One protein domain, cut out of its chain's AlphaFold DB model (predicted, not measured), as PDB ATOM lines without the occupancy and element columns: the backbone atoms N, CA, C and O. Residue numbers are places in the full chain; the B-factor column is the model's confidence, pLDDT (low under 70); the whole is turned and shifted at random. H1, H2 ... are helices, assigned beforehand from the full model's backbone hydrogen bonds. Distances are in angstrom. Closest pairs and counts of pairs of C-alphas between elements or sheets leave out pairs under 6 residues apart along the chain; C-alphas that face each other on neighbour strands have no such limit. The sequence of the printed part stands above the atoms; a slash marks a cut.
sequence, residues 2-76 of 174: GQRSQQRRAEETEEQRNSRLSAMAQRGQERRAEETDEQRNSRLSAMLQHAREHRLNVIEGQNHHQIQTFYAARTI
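This is residues 2 to 76 of the 174 residues of an uncharacterized protein of Araneus ventricosus (UniProt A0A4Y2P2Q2). Three helices follow one another as an open zigzag: H2 and the much longer H3 meet at a corner as a V, and short H1 turns off at the other end of H2, out of the plane of that V. Residues 44 to 76, of which 44 to 75 belong to H3, stand free and stick out as a long arm. The printed part has 75 residues, with no named strand, and is all helix. It is extended, with a radius of gyration of the C-alphas of 21.3 A, and only just flat, spanning 59 by 40 by 21 A.

H1, residues 2 to 10, and H2, residues 14 to 33, are close but not clearly touching; their closest C-alphas, of Arg 9 and Arg 17, are 7.7 A apart. They run opposite ways at a steep tilt of 59 degrees. H2 and H3, residues 37 to 75, are close but not clearly touching, with the closest C-alphas, of Arg 32 and Arg 40, 7.7 A apart. They run opposite ways at a steep tilt of 58 degrees. H1 and H3 are apart. Every O i to N i+4 pair in H1, H2 and H3 is within hydrogen-bond range.

H1 is 12.6 A long from C-alpha 2 at (118.845, -57.319, 196.989), H2 28.4 A, and H3 57.0 A, ending with C-alpha 75 at (143.602, -25.344, 168.582).

The C-alphas farthest apart, of Glu 34 and Ile 76, are 62.4 A apart. Both links are tight, and the printed part has no cut. Residues 60 to 76 have pLDDT under 70.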
ATOM      1  N   GLY A   2     119.014 -57.829 198.366       72.38
ATOM      2  CA  GLY A   2     118.845 -57.319 196.989       72.38
ATOM      3  C   GLY A   2     119.385 -58.214 195.858       72.38
ATOM      4  O   GLY A   2     118.708 -58.374 194.848       72.38
ATOM      5  N   GLN A   3     120.542 -58.862 196.043       76.31
ATOM      6  CA  GLN A   3     121.203 -59.648 194.982       76.31
ATOM      7  C   GLN A   3     120.403 -60.892 194.555       76.31
ATOM      8  O   GLN A   3     120.155 -61.082 193.368       76.31
ATOM      9  N   ARG A   4     119.878 -61.682 195.507       81.94
ATOM     10  CA  ARG A   4     119.003 -62.837 195.196       81.94
ATOM     11  C   ARG A   4     117.712 -62.432 194.468       81.94
ATOM     12  O   ARG A   4     117.204 -63.184 193.648       81.94
ATOM     13  N   SER A   5     117.173 -61.248 194.764       82.50
ATOM     14  CA  SER A   5     115.983 -60.708 194.087       82.50
ATOM     15  C   SER A   5     116.279 -60.253 192.655       82.50
ATOM     16  O   SER A   5     115.413 -60.370 191.791       82.50
ATOM     17  N   GLN A   6     117.469 -59.707 192.401       84.50
ATOM     18  CA  GLN A   6     117.900 -59.317 191.058       84.50
ATOM     19  C   GLN A   6     118.176 -60.546 190.193       84.50
ATOM     20  O   GLN A   6     117.712 -60.589 189.060       84.50
ATOM     21  N   GLN A   7     118.830 -61.564 190.753       86.88
ATOM     22  CA  GLN A   7     119.115 -62.815 190.052       86.88
ATOM     23  C   GLN A   7     117.826 -63.540 189.635       86.88
ATOM     24  O   GLN A   7     117.641 -63.831 188.461       86.88
ATOM     25  N   ARG A   8     116.852 -63.664 190.547       85.19
ATOM     26  CA  ARG A   8     115.518 -64.199 190.215       85.19
ATOM     27  C   ARG A   8     114.782 -63.402 189.134       85.19
ATOM     28  O   ARG A   8     114.022 -63.992 188.386       85.19
ATOM     29  N   ARG A   9     114.979 -62.078 189.064       88.62
ATOM     30  CA  ARG A   9     114.384 -61.214 188.024       88.62
ATOM     31  C   ARG A   9     115.099 -61.315 186.676       88.62
ATOM     32  O   ARG A   9     114.489 -60.998 185.662       88.62
ATOM     33  N   ALA A  10     116.374 -61.699 186.668       88.81
ATOM     34  CA  ALA A  10     117.137 -61.946 185.447       88.81
ATOM     35  C   ALA A  10     116.759 -63.287 184.798       88.81
ATOM     36  O   ALA A  10     116.843 -63.419 183.585       88.81
ATOM     37  N   GLU A  11     116.306 -64.245 185.609       92.62
ATOM     38  CA  GLU A  11     115.865 -65.583 185.190       92.62
ATOM     39  C   GLU A  11     114.359 -65.653 184.852       92.62
ATOM     40  O   GLU A  11     113.857 -66.717 184.496       92.62
ATOM     41  N   GLU A  12     113.616 -64.543 184.969       92.56
ATOM     42  CA  GLU A  12     112.189 -64.492 184.619       92.56
ATOM     43  C   GLU A  12     111.972 -64.719 183.119       92.56
ATOM     44  O   GLU A  12     112.617 -64.096 182.275       92.56
ATOM     45  N   THR A  13     110.984 -65.548 182.790       94.44
ATOM     46  CA  THR A  13     110.435 -65.605 181.427       94.44
ATOM     47  C   THR A  13     109.700 -64.307 181.091       94.44
ATOM     48  O   THR A  13     109.240 -63.586 181.981       94.44
ATOM     49  N   GLU A  14     109.536 -64.013 179.802       94.00
ATOM     50  CA  GLU A  14     108.842 -62.801 179.349       94.00
ATOM     51  C   GLU A  14     107.397 -62.724 179.882       94.00
ATOM     52  O   GLU A  14     106.941 -61.671 180.324       94.00
ATOM     53  N   GLU A  15     106.697 -63.858 179.958       94.38
ATOM     54  CA  GLU A  15     105.346 -63.954 180.525       94.38
ATOM     55  C   GLU A  15     105.323 -63.642 182.028       94.38
ATOM     56  O   GLU A  15     104.492 -62.860 182.499       94.38
ATOM     57  N   GLN A  16     106.270 -64.196 182.794       93.81
ATOM     58  CA  GLN A  16     106.406 -63.914 184.226       93.81
ATOM     59  C   GLN A  16     106.776 -62.450 184.479       93.81
ATOM     60  O   GLN A  16     106.222 -61.815 185.383       93.81
ATOM     61  N   ARG A  17     107.668 -61.886 183.658       95.12
ATOM     62  CA  ARG A  17     108.047 -60.473 183.705       95.12
ATOM     63  C   ARG A  17     106.840 -59.577 183.434       95.12
ATOM     64  O   ARG A  17     106.602 -58.645 184.206       95.12
ATOM     65  N   ASN A  18     106.067 -59.866 182.389       95.75
ATOM     66  CA  ASN A  18     104.888 -59.086 182.016       95.75
ATOM     67  C   ASN A  18     103.783 -59.180 183.069       95.75
ATOM     68  O   ASN A  18     103.223 -58.153 183.459       95.75
ATOM     69  N   SER A  19     103.548 -60.368 183.631       95.81
ATOM     70  CA  SER A  19     102.640 -60.549 184.769       95.81
ATOM     71  C   SER A  19     103.082 -59.724 185.988       95.81
ATOM     72  O   SER A  19     102.291 -58.971 186.564       95.81
ATOM     73  N   ARG A  20     104.376 -59.762 186.342       94.94
ATOM     74  CA  ARG A  20     104.924 -58.977 187.458       94.94
ATOM     75  C   ARG A  20     104.820 -57.469 187.221       94.94
ATOM     76  O   ARG A  20     104.480 -56.735 188.151       94.94
ATOM     77  N   LEU A  21     105.144 -56.990 186.018       95.75
ATOM     78  CA  LEU A  21     105.033 -55.574 185.652       95.75
ATOM     79  C   LEU A  21     103.576 -55.106 185.702       95.75
ATOM     80  O   LEU A  21     103.313 -54.059 186.290       95.75
ATOM     81  N   SER A  22     102.645 -55.910 185.181       96.25
ATOM     82  CA  SER A  22     101.203 -55.650 185.249       96.25
ATOM     83  C   SER A  22     100.726 -55.512 186.698       96.25
ATOM     84  O   SER A  22     100.162 -54.485 187.072       96.25
ATOM     85  N   ALA A  23     101.083 -56.462 187.569       96.38
ATOM     86  CA  ALA A  23     100.739 -56.399 188.991       96.38
ATOM     87  C   ALA A  23     101.346 -55.174 189.706       96.38
ATOM     88  O   ALA A  23     100.730 -54.587 190.596       96.38
ATOM     89  N   MET A  24     102.562 -54.749 189.343       95.62
ATOM     90  CA  MET A  24     103.153 -53.515 189.881       95.62
ATOM     91  C   MET A  24     102.452 -52.255 189.366       95.62
ATOM     92  O   MET A  24     102.280 -51.313 190.141       95.62
ATOM     93  N   ALA A  25     102.050 -52.237 188.095       95.19
ATOM     94  CA  ALA A  25     101.312 -51.132 187.498       95.19
ATOM     95  C   ALA A  25      99.930 -50.979 188.147       95.19
ATOM     96  O   ALA A  25      99.582 -49.869 188.549       95.19
ATOM     97  N   GLN A  26      99.210 -52.089 188.344       96.12
ATOM     98  CA  GLN A  26      97.912 -52.120 189.018       96.12
ATOM     99  C   GLN A  26      98.013 -51.590 190.453       96.12
ATOM    100  O   GLN A  26      97.356 -50.610 190.791       96.12
ATOM    101  N   ARG A  27      98.941 -52.117 191.264       96.62
ATOM    102  CA  ARG A  27      99.192 -51.589 192.621       96.62
ATOM    103  C   ARG A  27      99.613 -50.118 192.627       96.62
ATOM    104  O   ARG A  27      99.444 -49.404 193.611       96.62
ATOM    105  N   GLY A  28     100.253 -49.647 191.558       95.06
ATOM    106  CA  GLY A  28     100.571 -48.233 191.376       95.06
ATOM    107  C   GLY A  28      99.332 -47.381 191.100       95.06
ATOM    108  O   GLY A  28      99.266 -46.248 191.560       95.06
ATOM    109  N   GLN A  29      98.359 -47.906 190.355       93.94
ATOM    110  CA  GLN A  29      97.083 -47.238 190.098       93.94
ATOM    111  C   GLN A  29      96.203 -47.198 191.345       93.94
ATOM    112  O   GLN A  29      95.734 -46.118 191.680       93.94
ATOM    113  N   GLU A  30      96.062 -48.316 192.057       95.56
ATOM    114  CA  GLU A  30      95.287 -48.402 193.304       95.56
ATOM    115  C   GLU A  30      95.799 -47.388 194.337       95.56
ATOM    116  O   GLU A  30      95.044 -46.534 194.791       95.56
ATOM    117  N   ARG A  31      97.119 -47.350 194.580       94.25
ATOM    118  CA  ARG A  31      97.719 -46.350 195.481       94.25
ATOM    119  C   ARG A  31      97.461 -44.908 195.049       94.25
ATOM    120  O   ARG A  31      97.279 -44.059 195.904       94.25
ATOM    121  N   ARG A  32      97.452 -44.620 193.741       93.38
ATOM    122  CA  ARG A  32      97.150 -43.271 193.220       93.38
ATOM    123  C   ARG A  32      95.671 -42.910 193.326       93.38
ATOM    124  O   ARG A  32      95.358 -41.725 193.395       93.38
ATOM    125  N   ALA A  33      94.778 -43.897 193.296       92.56
ATOM    126  CA  ALA A  33      93.349 -43.686 193.498       92.56
ATOM    127  C   ALA A  33      93.031 -43.346 194.963       92.56
ATOM    128  O   ALA A  33      92.110 -42.579 195.218       92.56
ATOM    129  N   GLU A  34      93.832 -43.864 195.897       95.06
ATOM    130  CA  GLU A  34      93.722 -43.617 197.341       95.06
ATOM    131  C   GLU A  34      94.527 -42.391 197.834       95.06
ATOM    132  O   GLU A  34      94.485 -42.070 199.020       95.06
ATOM    133  N   GLU A  35      95.262 -41.691 196.954       94.56
ATOM    134  CA  GLU A  35      96.046 -40.494 197.315       94.56
ATOM    135  C   GLU A  35      95.145 -39.340 197.786       94.56
ATOM    136  O   GLU A  35      94.175 -38.984 197.111       94.56
ATOM    137  N   THR A  36      95.539 -38.670 198.876       96.06
ATOM    138  CA  THR A  36      94.971 -37.356 199.232       96.06
ATOM    139  C   THR A  36      95.475 -36.268 198.281       96.06
ATOM    140  O   THR A  36      96.489 -36.439 197.593       96.06
ATOM    141  N   ASP A  37      94.811 -35.112 198.253       95.38
ATOM    142  CA  ASP A  37      95.218 -34.001 197.387       95.38
ATOM    143  C   ASP A  37      96.623 -33.472 197.724       95.38
ATOM    144  O   ASP A  37      97.392 -33.130 196.820       95.38
ATOM    145  N   GLU A  38      97.031 -33.484 198.996       95.19
ATOM    146  CA  GLU A  38      98.388 -33.111 199.413       95.19
ATOM    147  C   GLU A  38      99.430 -34.117 198.919       95.19
ATOM    148  O   GLU A  38     100.486 -33.728 198.410       95.19
ATOM    149  N   GLN A  39      99.138 -35.417 199.030       94.81
ATOM    150  CA  GLN A  39     100.020 -36.479 198.538       94.81
ATOM    151  C   GLN A  39     100.162 -36.411 197.016       94.81
ATOM    152  O   GLN A  39     101.276 -36.494 196.487       94.81
ATOM    153  N   ARG A  40      99.050 -36.168 196.313       95.19
ATOM    154  CA  ARG A  40      99.024 -35.953 194.866       95.19
ATOM    155  C   ARG A  40      99.868 -34.742 194.469       95.19
ATOM    156  O   ARG A  40     100.708 -34.862 193.576       95.19
ATOM    157  N   ASN A  41      99.695 -33.601 195.136       95.75
ATOM    158  CA  ASN A  41     100.471 -32.387 194.864       95.75
ATOM    159  C   ASN A  41     101.965 -32.579 195.144       95.75
ATOM    160  O   ASN A  41     102.795 -32.161 194.337       95.75
ATOM    161  N   SER A  42     102.319 -33.263 196.233       96.06
ATOM    162  CA  SER A  42     103.709 -33.603 196.550       96.06
ATOM    163  C   SER A  42     104.340 -34.478 195.459       96.06
ATOM    164  O   SER A  42     105.406 -34.149 194.930       96.06
ATOM    165  N   ARG A  43     103.641 -35.538 195.021       95.38
ATOM    166  CA  ARG A  43     104.099 -36.413 193.930       95.38
ATOM    167  C   ARG A  43     104.275 -35.653 192.614       95.38
ATOM    168  O   ARG A  43     105.287 -35.834 191.938       95.38
ATOM    169  N   LEU A  44     103.306 -34.817 192.235       95.94
ATOM    170  CA  LEU A  44     103.385 -34.012 191.011       95.94
ATOM    171  C   LEU A  44     104.538 -33.002 191.071       95.94
ATOM    172  O   LEU A  44     105.271 -32.854 190.095       95.94
ATOM    173  N   SER A  45     104.751 -32.366 192.224       94.75
ATOM    174  CA  SER A  45     105.880 -31.460 192.443       94.75
ATOM    175  C   SER A  45     107.224 -32.180 192.279       94.75
ATOM    176  O   SER A  45     108.092 -31.702 191.547       94.75
ATOM    177  N   ALA A  46     107.372 -33.377 192.857       96.00
ATOM    178  CA  ALA A  46     108.570 -34.201 192.699       96.00
ATOM    179  C   ALA A  46     108.816 -34.613 191.233       96.00
ATOM    180  O   ALA A  46     109.944 -34.527 190.751       96.00
ATOM    181  N   MET A  47     107.766 -34.993 190.489       95.12
ATOM    182  CA  MET A  47     107.879 -35.292 189.052       95.12
ATOM    183  C   MET A  47     108.350 -34.078 188.245       95.12
ATOM    184  O   MET A  47     109.192 -34.212 187.356       95.12
ATOM    185  N   LEU A  48     107.823 -32.890 188.556       94.62
ATOM    186  CA  LEU A  48     108.227 -31.649 187.902       94.62
ATOM    187  C   LEU A  48     109.683 -31.287 188.211       94.62
ATOM    188  O   LEU A  48     110.390 -30.862 187.299       94.62
ATOM    189  N   GLN A  49     110.142 -31.465 189.454       92.31
ATOM    190  CA  GLN A  49     111.553 -31.259 189.806       92.31
ATOM    191  C   GLN A  49     112.460 -32.222 189.043       92.31
ATOM    192  O   GLN A  49     113.373 -31.776 188.356       92.31
ATOM    193  N   HIS A  50     112.139 -33.517 189.046       94.06
ATOM    194  CA  HIS A  50     112.915 -34.519 188.316       94.06
ATOM    195  C   HIS A  50     112.974 -34.223 186.806       94.06
ATOM    196  O   HIS A  50     114.015 -34.368 186.167       94.06
ATOM    197  N   ALA A  51     111.869 -33.763 186.207       92.44
ATOM    198  CA  ALA A  51     111.851 -33.352 184.804       92.44
ATOM    199  C   ALA A  51     112.714 -32.104 184.541       92.44
ATOM    200  O   ALA A  51     113.365 -32.021 183.498       92.44
ATOM    201  N   ARG A  52     112.735 -31.139 185.474       90.44
ATOM    202  CA  ARG A  52     113.616 -29.963 185.402       90.44
ATOM    203  C   ARG A  52     115.085 -30.360 185.493       90.44
ATOM    204  O   ARG A  52     115.856 -29.961 184.631       90.44
ATOM    205  N   GLU A  53     115.450 -31.175 186.474       90.00
ATOM    206  CA  GLU A  53     116.816 -31.672 186.666       90.00
ATOM    207  C   GLU A  53     117.303 -32.461 185.449       90.00
ATOM    208  O   GLU A  53     118.383 -32.197 184.932       90.00
ATOM    209  N   HIS A  54     116.476 -33.359 184.906       87.44
ATOM    210  CA  HIS A  54     116.829 -34.090 183.691       87.44
ATOM    211  C   HIS A  54     117.065 -33.148 182.500       87.44
ATOM    212  O   HIS A  54     118.008 -33.341 181.734       87.44
ATOM    213  N   ARG A  55     116.233 -32.110 182.331       84.75
ATOM    214  CA  ARG A  55     116.442 -31.093 181.286       84.75
ATOM    215  C   ARG A  55     117.751 -30.331 181.487       84.75
ATOM    216  O   ARG A  55     118.471 -30.143 180.512       84.75
ATOM    217  N   LEU A  56     118.067 -29.932 182.719       82.56
ATOM    218  CA  LEU A  56     119.326 -29.258 183.045       82.56
ATOM    219  C   LEU A  56     120.533 -30.150 182.739       82.56
ATOM    220  O   LEU A  56     121.428 -29.714 182.028       82.56
ATOM    221  N   ASN A  57     120.504 -31.420 183.144       82.25
ATOM    222  CA  ASN A  57     121.589 -32.372 182.884       82.25
ATOM    223  C   ASN A  57     121.817 -32.612 181.381       82.25
ATOM    224  O   ASN A  57     122.958 -32.722 180.933       82.25
ATOM    225  N   VAL A  58     120.746 -32.669 180.580       79.50
ATOM    226  CA  VAL A  58     120.854 -32.770 179.113       79.50
ATOM    227  C   VAL A  58     121.494 -31.512 178.527       79.50
ATOM    228  O   VAL A  58     122.393 -31.620 177.696       79.50
ATOM    229  N   ILE A  59     121.075 -30.328 178.982       73.50
ATOM    230  CA  ILE A  59     121.637 -29.046 178.539       73.50
ATOM    231  C   ILE A  59     123.116 -28.941 178.933       73.50
ATOM    232  O   ILE A  59     123.942 -28.548 178.111       73.50
ATOM    233  N   GLU A  60     123.483 -29.298 180.160       67.69
ATOM    234  CA  GLU A  60     124.870 -29.286 180.636       67.69
ATOM    235  C   GLU A  60     125.748 -30.273 179.859       67.69
ATOM    236  O   GLU A  60     126.822 -29.896 179.389       67.69
ATOM    237  N   GLY A  61     125.272 -31.501 179.632       67.81
ATOM    238  CA  GLY A  61     125.985 -32.501 178.835       67.81
ATOM    239  C   GLY A  61     126.193 -32.071 177.378       67.81
ATOM    240  O   GLY A  61     127.293 -32.203 176.839       67.81
ATOM    241  N   GLN A  62     125.166 -31.488 176.748       64.19
ATOM    242  CA  GLN A  62     125.260 -30.942 175.388       64.19
ATOM    243  C   GLN A  62     126.233 -29.760 175.308       64.19
ATOM    244  O   GLN A  62     127.044 -29.692 174.382       64.19
ATOM    245  N   ASN A  63     126.202 -28.862 176.296       60.91
ATOM    246  CA  ASN A  63     127.152 -27.756 176.390       60.91
ATOM    247  C   ASN A  63     128.589 -28.256 176.580       60.91
ATOM    248  O   ASN A  63     129.498 -27.706 175.964       60.91
ATOM    249  N   HIS A  64     128.810 -29.303 177.380       54.91
ATOM    250  CA  HIS A  64     130.148 -29.858 177.588       54.91
ATOM    251  C   HIS A  64     130.753 -30.402 176.285       54.91
ATOM    252  O   HIS A  64     131.906 -30.103 175.970       54.91
ATOM    253  N   HIS A  65     129.957 -31.129 175.493       58.84
ATOM    254  CA  HIS A  65     130.395 -31.633 174.192       58.84
ATOM    255  C   HIS A  65     130.680 -30.493 173.202       58.84
ATOM    256  O   HIS A  65     131.761 -30.447 172.625       58.84
ATOM    257  N   GLN A  66     129.768 -29.521 173.067       60.31
ATOM    258  CA  GLN A  66     129.951 -28.385 172.152       60.31
ATOM    259  C   GLN A  66     131.163 -27.515 172.511       60.31
ATOM    260  O   GLN A  66     131.895 -27.079 171.623       60.31
ATOM    261  N   ILE A  67     131.405 -27.279 173.805       60.09
ATOM    262  CA  ILE A  67     132.560 -26.512 174.279       60.09
ATOM    263  C   ILE A  67     133.867 -27.261 173.980       60.09
ATOM    264  O   ILE A  67     134.812 -26.647 173.482       60.09
ATOM    265  N   GLN A  68     133.930 -28.578 174.215       57.44
ATOM    266  CA  GLN A  68     135.095 -29.386 173.832       57.44
ATOM    267  C   GLN A  68     135.363 -29.332 172.325       57.44
ATOM    268  O   GLN A  68     136.505 -29.108 171.924       57.44
ATOM    269  N   THR A  69     134.332 -29.473 171.486       58.28
ATOM    270  CA  THR A  69     134.471 -29.373 170.026       58.28
ATOM    271  C   THR A  69     134.963 -27.989 169.594       58.28
ATOM    272  O   THR A  69     135.836 -27.892 168.734       58.28
ATOM    273  N   PHE A  70     134.462 -26.917 170.215       58.22
ATOM    274  CA  PHE A  70     134.888 -25.547 169.923       58.22
ATOM    275  C   PHE A  70     136.367 -25.308 170.260       58.22
ATOM    276  O   PHE A  70     137.109 -24.763 169.442       58.22
ATOM    277  N   TYR A  71     136.822 -25.742 171.439       57.34
ATOM    278  CA  TYR A  71     138.231 -25.604 171.818       57.34
ATOM    279  C   TYR A  71     139.146 -26.498 170.974       57.34
ATOM    280  O   TYR A  71     140.218 -26.046 170.574       57.34
ATOM    281  N   ALA A  72     138.713 -27.709 170.608       57.16
ATOM    282  CA  ALA A  72     139.455 -28.561 169.680       57.16
ATOM    283  C   ALA A  72     139.632 -27.893 168.301       57.16
ATOM    284  O   ALA A  72     140.749 -27.835 167.793       57.16
ATOM    285  N   ALA A  73     138.571 -27.299 167.740       58.28
ATOM    286  CA  ALA A  73     138.631 -26.577 166.466       58.28
ATOM    287  C   ALA A  73     139.503 -25.309 166.534       58.28
ATOM    288  O   ALA A  73     140.206 -24.996 165.582       58.28
ATOM    289  N   ARG A  74     139.511 -24.601 167.672       53.47
ATOM    290  CA  ARG A  74     140.335 -23.399 167.888       53.47
ATOM    291  C   ARG A  74     141.831 -23.700 168.063       53.47
ATOM    292  O   ARG A  74     142.650 -22.806 167.874       53.47
ATOM    293  N   THR A  75     142.191 -24.927 168.441       53.91
ATOM    294  CA  THR A  75     143.602 -25.344 168.582       53.91
ATOM    295  C   THR A  75     144.242 -25.652 167.224       53.91
ATOM    296  O   THR A  75     145.464 -25.664 167.093       53.91
ATOM    297  N   ILE A  76     143.424 -25.847 166.188       53.72
ATOM    298  CA  ILE A  76     143.875 -25.829 164.802       53.72
ATOM    299  C   ILE A  76     144.055 -24.352 164.455       53.72
ATOM    300  O   ILE A  76     143.084 -23.607 164.361       53.72
TER     301      ILE A  76